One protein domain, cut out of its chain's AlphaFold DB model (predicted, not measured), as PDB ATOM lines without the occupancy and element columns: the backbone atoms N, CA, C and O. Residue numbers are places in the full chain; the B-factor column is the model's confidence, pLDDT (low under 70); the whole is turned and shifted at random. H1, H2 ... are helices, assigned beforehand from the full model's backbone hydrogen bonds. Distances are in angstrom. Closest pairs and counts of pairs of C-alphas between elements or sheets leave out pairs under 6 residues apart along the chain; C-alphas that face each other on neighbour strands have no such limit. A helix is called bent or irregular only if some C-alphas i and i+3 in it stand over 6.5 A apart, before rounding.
ATOM      1  N   GLU A 127     -45.640 -25.087  24.218       96.00
ATOM      2  CA  GLU A 127     -44.807 -25.540  23.099       96.00
ATOM      3  C   GLU A 127     -45.516 -25.411  21.744       96.00
ATOM      4  O   GLU A 127     -44.841 -25.380  20.713       96.00
ATOM      5  N   LYS A 128     -46.853 -25.292  21.734       94.69
ATOM      6  CA  LYS A 128     -47.647 -25.120  20.510       94.69
ATOM      7  C   LYS A 128     -47.532 -23.707  19.937       94.69
ATOM      8  O   LYS A 128     -47.689 -23.527  18.735       94.69
ATOM      9  N   ILE A 129     -47.226 -22.708  20.770       94.56
ATOM     10  CA  ILE A 129     -47.030 -21.324  20.319       94.56
ATOM     11  C   ILE A 129     -45.660 -21.214  19.626       94.56
ATOM     12  O   ILE A 129     -44.647 -21.510  20.261       94.56
ATOM     13  N   PRO A 130     -45.573 -20.778  18.356       94.56
ATOM     14  CA  PRO A 130     -44.298 -20.630  17.655       94.56
ATOM     15  C   PRO A 130     -43.326 -19.679  18.367       94.56
ATOM     16  O   PRO A 130     -43.734 -18.694  18.983       94.56
ATOM     17  N   TRP A 131     -42.016 -19.926  18.243       95.88
ATOM     18  CA  TRP A 131     -40.999 -19.056  18.855       95.88
ATOM     19  C   TRP A 131     -41.087 -17.605  18.357       95.88
ATOM     20  O   TRP A 131     -41.005 -16.673  19.152       95.88
ATOM     21  N   SER A 132     -41.350 -17.405  17.064       95.00
ATOM     22  CA  SER A 132     -41.555 -16.075  16.474       95.00
ATOM     23  C   SER A 132     -42.697 -15.298  17.140       95.00
ATOM     24  O   SER A 132     -42.586 -14.090  17.337       95.00
ATOM     25  N   THR A 133     -43.767 -15.983  17.551       95.69
ATOM     26  CA  THR A 133     -44.885 -15.379  18.283       95.69
ATOM     27  C   THR A 133     -44.465 -14.936  19.684       95.69
ATOM     28  O   THR A 133     -44.825 -13.839  20.108       95.69
ATOM     29  N   TYR A 134     -43.658 -15.737  20.389       96.50
ATOM     30  CA  TYR A 134     -43.071 -15.310  21.662       96.50
ATOM     31  C   TYR A 134     -42.160 -14.097  21.487       96.50
ATOM     32  O   TYR A 134     -42.263 -13.165  22.278       96.50
ATOM     33  N   MET A 135     -41.300 -14.079  20.464       96.12
ATOM     34  CA  MET A 135     -40.432 -12.930  20.178       96.12
ATOM     35  C   MET A 135     -41.240 -11.649  19.954       96.12
ATOM     36  O   MET A 135     -40.920 -10.616  20.537       96.12
ATOM     37  N   GLU A 136     -42.321 -11.720  19.174       96.31
ATOM     38  CA  GLU A 136     -43.205 -10.574  18.952       96.31
ATOM     39  C   GLU A 136     -43.854 -10.115  20.268       96.31
ATOM     40  O   GLU A 136     -43.775  -8.940  20.621       96.31
ATOM     41  N   ALA A 137     -44.405 -11.038  21.065       96.38
ATOM     42  CA  ALA A 137     -44.984 -10.708  22.370       96.38
ATOM     43  C   ALA A 137     -43.948 -10.120  23.347       96.38
ATOM     44  O   ALA A 137     -44.274  -9.262  24.167       96.38
ATOM     45  N   LEU A 138     -42.684 -10.541  23.265       96.56
ATOM     46  CA  LEU A 138     -41.595 -10.008  24.084       96.56
ATOM     47  C   LEU A 138     -41.250  -8.556  23.744       96.56
ATOM     48  O   LEU A 138     -40.560  -7.925  24.540       96.56
ATOM     49  N   ASN A 139     -41.740  -7.988  22.640       95.75
ATOM     50  CA  ASN A 139     -41.614  -6.555  22.355       95.75
ATOM     51  C   ASN A 139     -42.572  -5.681  23.174       95.75
ATOM     52  O   ASN A 139     -42.493  -4.454  23.106       95.75
ATOM     53  N   LEU A 140     -43.451  -6.281  23.980       94.75
ATOM     54  CA  LEU A 140     -44.263  -5.550  24.946       94.75
ATOM     55  C   LEU A 140     -43.403  -4.978  26.080       94.75
ATOM     56  O   LEU A 140     -42.382  -5.543  26.489       94.75
ATOM     57  N   SER A 141     -43.845  -3.837  26.602       85.88
ATOM     58  CA  SER A 141     -43.105  -3.035  27.582       85.88
ATOM     59  C   SER A 141     -42.908  -3.719  28.939       85.88
ATOM     60  O   SER A 141     -41.949  -3.414  29.645       85.88
ATOM     61  N   ASN A 142     -43.793  -4.643  29.328       89.94
ATOM     62  CA  ASN A 142     -43.750  -5.292  30.637       89.94
ATOM     63  C   ASN A 142     -44.328  -6.721  30.621       89.94
ATOM     64  O   ASN A 142     -44.980  -7.150  29.668       89.94
ATOM     65  N   LYS A 143     -44.099  -7.456  31.719       93.56
ATOM     66  CA  LYS A 143     -44.512  -8.863  31.870       93.56
ATOM     67  C   LYS A 143     -46.029  -9.058  31.870       93.56
ATOM     68  O   LYS A 143     -46.505 -10.059  31.349       93.56
ATOM     69  N   ARG A 144     -46.791  -8.118  32.440       93.12
ATOM     70  CA  ARG A 144     -48.258  -8.211  32.514       93.12
ATOM     71  C   ARG A 144     -48.863  -8.212  31.113       93.12
ATOM     72  O   ARG A 144     -49.672  -9.077  30.804       93.12
ATOM     73  N   GLU A 145     -48.425  -7.287  30.264       94.38
ATOM     74  CA  GLU A 145     -48.860  -7.218  28.866       94.38
ATOM     75  C   GLU A 145     -48.453  -8.464  28.079       94.38
ATOM     76  O   GLU A 145     -49.261  -9.008  27.329       94.38
ATOM     77  N   PHE A 146     -47.225  -8.946  28.284       95.88
ATOM     78  CA  PHE A 146     -46.747 -10.190  27.682       95.88
ATOM     79  C   PHE A 146     -47.653 -11.381  28.024       95.88
ATOM     80  O   PHE A 146     -48.092 -12.098  27.127       95.88
ATOM     81  N   HIS A 147     -47.992 -11.571  29.302       95.12
ATOM     82  CA  HIS A 147     -48.877 -12.660  29.718       95.12
ATOM     83  C   HIS A 147     -50.294 -12.515  29.163       95.12
ATOM     84  O   HIS A 147     -50.861 -13.509  28.711       95.12
ATOM     85  N   LEU A 148     -50.838 -11.295  29.141       95.12
ATOM     86  CA  LEU A 148     -52.140 -11.026  28.536       95.12
ATOM     87  C   LEU A 148     -52.139 -11.371  27.041       95.12
ATOM     88  O   LEU A 148     -53.055 -12.030  26.566       95.12
ATOM     89  N   CYS A 149     -51.088 -10.999  26.307       96.12
ATOM     90  CA  CYS A 149     -50.945 -11.351  24.896       96.12
ATOM     91  C   CYS A 149     -50.980 -12.873  24.682       96.12
ATOM     92  O   CYS A 149     -51.743 -13.361  23.850       96.12
ATOM     93  N   LEU A 150     -50.222 -13.634  25.481       95.62
ATOM     94  CA  LEU A 150     -50.229 -15.099  25.409       95.62
ATOM     95  C   LEU A 150     -51.592 -15.704  25.760       95.62
ATOM     96  O   LEU A 150     -51.987 -16.698  25.156       95.62
ATOM     97  N   GLN A 151     -52.311 -15.119  26.718       95.50
ATOM     98  CA  GLN A 151     -53.668 -15.542  27.051       95.50
ATOM     99  C   GLN A 151     -54.623 -15.315  25.869       95.50
ATOM    100  O   GLN A 151     -55.333 -16.237  25.485       95.50
ATOM    101  N   LEU A 152     -54.583 -14.143  25.231       96.62
ATOM    102  CA  LEU A 152     -55.415 -13.837  24.061       96.62
ATOM    103  C   LEU A 152     -55.119 -14.760  22.868       96.62
ATOM    104  O   LEU A 152     -56.032 -15.110  22.122       96.62
ATOM    105  N   ILE A 153     -53.862 -15.179  22.694       95.50
ATOM    106  CA  ILE A 153     -53.487 -16.197  21.701       95.50
ATOM    107  C   ILE A 153     -54.150 -17.538  22.040       95.50
ATOM    108  O   ILE A 153     -54.778 -18.147  21.177       95.50
ATOM    109  N   LYS A 154     -54.060 -17.986  23.300       93.69
ATOM    110  CA  LYS A 154     -54.655 -19.256  23.757       93.69
ATOM    111  C   LYS A 154     -56.181 -19.272  23.659       93.69
ATOM    112  O   LYS A 154     -56.755 -20.302  23.334       93.69
ATOM    113  N   GLU A 155     -56.822 -18.133  23.895       95.38
ATOM    114  CA  GLU A 155     -58.268 -17.941  23.723       95.38
ATOM    115  C   GLU A 155     -58.693 -17.846  22.245       95.38
ATOM    116  O   GLU A 155     -59.878 -17.706  21.951       95.38
ATOM    117  N   GLY A 156     -57.749 -17.874  21.297       94.38
ATOM    118  CA  GLY A 156     -58.039 -17.746  19.869       94.38
ATOM    119  C   GLY A 156     -58.466 -16.338  19.441       94.38
ATOM    120  O   GLY A 156     -58.985 -16.173  18.339       94.38
ATOM    121  N   LYS A 157     -58.250 -15.315  20.279       96.25
ATOM    122  CA  LYS A 157     -58.522 -13.902  19.952       96.25
ATOM    123  C   LYS A 157     -57.425 -13.285  19.082       96.25
ATOM    124  O   LYS A 157     -57.705 -12.375  18.310       96.25
ATOM    125  N   LEU A 158     -56.192 -13.786  19.184       95.81
ATOM    126  CA  LEU A 158     -55.072 -13.434  18.304       95.81
ATOM    127  C   LEU A 158     -54.660 -14.682  17.516       95.81
ATOM    128  O   LEU A 158     -53.954 -15.541  18.044       95.81
ATOM    129  N   LYS A 159     -55.141 -14.807  16.273       91.38
ATOM    130  CA  LYS A 159     -55.041 -16.052  15.487       91.38
ATOM    131  C   LYS A 159     -53.835 -16.081  14.558       91.38
ATOM    132  O   LYS A 159     -53.344 -17.154  14.224       91.38
ATOM    133  N   SER A 160     -53.359 -14.916  14.132       91.00
ATOM    134  CA  SER A 160     -52.258 -14.793  13.181       91.00
ATOM    135  C   SER A 160     -51.083 -13.996  13.745       91.00
ATOM    136  O   SER A 160     -51.228 -13.155  14.635       91.00
ATOM    137  N   SER A 161     -49.899 -14.189  13.161       90.06
ATOM    138  CA  SER A 161     -48.718 -13.365  13.458       90.06
ATOM    139  C   SER A 161     -48.972 -11.870  13.224       90.06
ATOM    140  O   SER A 161     -48.402 -11.030  13.919       90.06
ATOM    141  N   LYS A 162     -49.846 -11.527  12.264       94.12
ATOM    142  CA  LYS A 162     -50.257 -10.144  11.991       94.12
ATOM    143  C   LYS A 162     -51.072  -9.573  13.154       94.12
ATOM    144  O   LYS A 162     -50.794  -8.451  13.570       94.12
ATOM    145  N   ASP A 163     -51.999 -10.349  13.714       95.62
ATOM    146  CA  ASP A 163     -52.815  -9.925  14.861       95.62
ATOM    147  C   ASP A 163     -51.942  -9.646  16.080       95.62
ATOM    148  O   ASP A 163     -52.079  -8.603  16.718       95.62
ATOM    149  N   VAL A 164     -50.986 -10.538  16.364       96.12
ATOM    150  CA  VAL A 164     -50.047 -10.375  17.482       96.12
ATOM    151  C   VAL A 164     -49.206  -9.113  17.298       96.12
ATOM    152  O   VAL A 164     -49.130  -8.291  18.207       96.12
ATOM    153  N   ARG A 165     -48.635  -8.896  16.109       95.62
ATOM    154  CA  ARG A 165     -47.841  -7.693  15.822       95.62
ATOM    155  C   ARG A 165     -48.662  -6.410  15.955       95.62
ATOM    156  O   ARG A 165     -48.181  -5.429  16.521       95.62
ATOM    157  N   ASN A 166     -49.893  -6.404  15.447       96.25
ATOM    158  CA  ASN A 166     -50.792  -5.258  15.563       96.25
ATOM    159  C   ASN A 166     -51.138  -4.976  17.027       96.25
ATOM    160  O   ASN A 166     -51.012  -3.838  17.472       96.25
ATOM    161  N   TYR A 167     -51.470  -6.018  17.794       96.12
ATOM    162  CA  TYR A 167     -51.711  -5.911  19.228       96.12
ATOM    163  C   TYR A 167     -50.510  -5.289  19.953       96.12
ATOM    164  O   TYR A 167     -50.662  -4.300  20.669       96.12
ATOM    165  N   VAL A 168     -49.299  -5.804  19.715       95.62
ATOM    166  CA  VAL A 168     -48.064  -5.295  20.332       95.62
ATOM    167  C   VAL A 168     -47.827  -3.822  19.997       95.62
ATOM    168  O   VAL A 168     -47.559  -3.024  20.899       95.62
ATOM    169  N   LYS A 169     -47.982  -3.435  18.723       94.50
ATOM    170  CA  LYS A 169     -47.862  -2.035  18.284       94.50
ATOM    171  C   LYS A 169     -48.860  -1.129  19.006       94.50
ATOM    172  O   LYS A 169     -48.449  -0.127  19.588       94.50
ATOM    173  N   SER A 170     -50.141  -1.497  19.022       93.75
ATOM    174  CA  SER A 170     -51.196  -0.712  19.671       93.75
ATOM    175  C   SER A 170     -50.957  -0.554  21.172       93.75
ATOM    176  O   SER A 170     -51.066   0.553  21.697       93.75
ATOM    177  N   ARG A 171     -50.570  -1.626  21.877       93.50
ATOM    178  CA  ARG A 171     -50.260  -1.546  23.314       93.50
ATOM    179  C   ARG A 171     -49.067  -0.636  23.577       93.50
ATOM    180  O   ARG A 171     -49.150   0.226  24.446       93.50
ATOM    181  N   ASN A 172     -47.984  -0.769  22.815       91.12
ATOM    182  CA  ASN A 172     -46.800   0.065  23.012       91.12
ATOM    183  C   ASN A 172     -47.073   1.558  22.747       91.12
ATOM    184  O   ASN A 172     -46.531   2.394  23.466       91.12
ATOM    185  N   LEU A 173     -47.938   1.902  21.784       90.12
ATOM    186  CA  LEU A 173     -48.381   3.287  21.562       90.12
ATOM    187  C   LEU A 173     -49.168   3.839  22.760       90.12
ATOM    188  O   LEU A 173     -48.857   4.920  23.251       90.12
ATOM    189  N   LEU A 174     -50.123   3.069  23.291       87.44
ATOM    190  CA  LEU A 174     -50.896   3.468  24.475       87.44
ATOM    191  C   LEU A 174     -50.012   3.710  25.704       87.44
ATOM    192  O   LEU A 174     -50.298   4.594  26.507       87.44
ATOM    193  N   TRP A 175     -48.945   2.927  25.865       79.94
ATOM    194  CA  TRP A 175     -47.994   3.097  26.964       79.94
ATOM    195  C   TRP A 175     -47.097   4.326  26.797       79.94
ATOM    196  O   TRP A 175     -46.741   4.935  27.803       79.94
ATOM    197  N   LYS A 176     -46.741   4.698  25.561       80.38
ATOM    198  CA  LYS A 176     -45.974   5.924  25.290       80.38
ATOM    199  C   LYS A 176     -46.781   7.178  25.615       80.38
ATOM    200  O   LYS A 176     -46.231   8.077  26.220       80.38
ATOM    201  N   ASN A 177     -48.075   7.192  25.301       77.12
ATOM    202  CA  ASN A 177     -48.942   8.354  25.538       77.12
ATOM    203  C   ASN A 177     -49.367   8.534  27.011       77.12
ATOM    204  O   ASN A 177     -50.065   9.489  27.330       77.12
ATOM    205  N   LYS A 178     -49.014   7.593  27.897       70.50
ATOM    206  CA  LYS A 178     -49.284   7.658  29.347       70.50
ATOM    207  C   LYS A 178     -48.081   8.131  30.171       70.50
ATOM    208  O   LYS A 178     -48.194   8.195  31.393       70.50
ATOM    209  N   ARG A 179     -46.937   8.355  29.529       55.59
ATOM    210  CA  ARG A 179     -45.716   8.895  30.132       55.59
ATOM    211  C   ARG A 179     -45.512  10.313  29.642       55.59
ATOM    212  O   ARG A 179     -44.952  11.087  30.438       55.59
TER     213      ARG A 179
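What this domain is: This is residues 127 to 179 of the 179 residues of an uncharacterized protein of Geoglobus ahangari (UniProt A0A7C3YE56). A long helix, H3, runs along the longest axis, and two shorter helices, H1 and H2, pack beside its first half, with the centres of the three making a triangle. H2 and H3 form a loose helical hairpin, in which H3 folds back along H2, while H1 lies next to H3 in nearly the same direction and crosses H2 steeply. The later part of H3 reaches past these contacts toward the last residue, and residues 127 to 130 lead into H1 toward the other end of the long axis. The printed part has 53 residues with three named helices, H1, H2 and H3 in that order along the chain, and no named strand, and its class is all helix. It is compact, with a radius of gyration of the C-alphas of 10.7 A, and its C-alphas span 35 by 18 by 18 A.

Where its parts are: H3 is the longest helix, 16 residues from Ser 161 to Lys 176. It measures 22.8 A from first to last C-alpha, from C-alpha 161 at (-48.718, -13.365, 13.458) to C-alpha 176 at (-45.974, 5.924, 25.290). H2 comes before it in the chain, residues 143 to 154, 12 residues from Lys 143 to Lys 154, and is 16.6 A from first to last C-alpha. H1 is the first and shortest helix, residues 131 to 137, 7 residues from Trp 131 to Ala 137. Its first C-alpha, 131, is at (-40.999, -19.056, 18.855), and its first and last C-alphas are 9.9 A apart. None of the three helices is bent or irregular.

How they stand to each other: H3 touches both other helices. H1 and H3 touch with 8 pairs of C-alphas within 8 A, and on H3 this involves residues 161 to 168 alone. Their closest C-alphas are those of Glu 136 and Arg 165, 6.3 A apart. The two helices run the same way at a shallow tilt of 28 degrees, with their centres 12.6 A apart. H2 and H3 are a helical hairpin and run opposite ways, also at a shallow tilt of 28 degrees. They only just touch, with 3 pairs of C-alphas within 8 A, between residues 149 to 153 of H2 and residues 164 to 167 of H3. The closest C-alphas of this pair are those of Cys 149 and Val 164, 7.5 A apart, and the centres are 11.9 A apart. H1 and H2 likewise only just touch, with 3 pairs of C-alphas within 8 A, and on H2 this involves residues 146 to 150 alone. Their closest C-alphas are those of Ala 137 and Phe 146, 5.6 A apart. They run opposite ways at a steep tilt of 55 degrees, with their centres 11.1 A apart. The packing of the helices is mostly aligned, but only just: 2 of the 3 touching pairs are at a shallow tilt. In H1, H2 and H3 every pair of O i and N i+4 is within hydrogen-bond range.

The domain as a whole: The outline is elongated, but only just, with spans of 35 by 18 by 18 A. The two C-alphas farthest apart are those of Lys 128 and Arg 179, at 35.4 A, and the first and last printed C-alphas, of Glu 127 and Arg 179, are 35.2 A apart. The printed part has no cut, and it ends at residue 179, the chain's last residue. The link from H1 to H2 is tight, with 5 residues between them. The link from H2 to H3 is short, with 6 residues between them. The mean pLDDT of the printed part is 92.3, and one printed residue, Arg 179, is under 70.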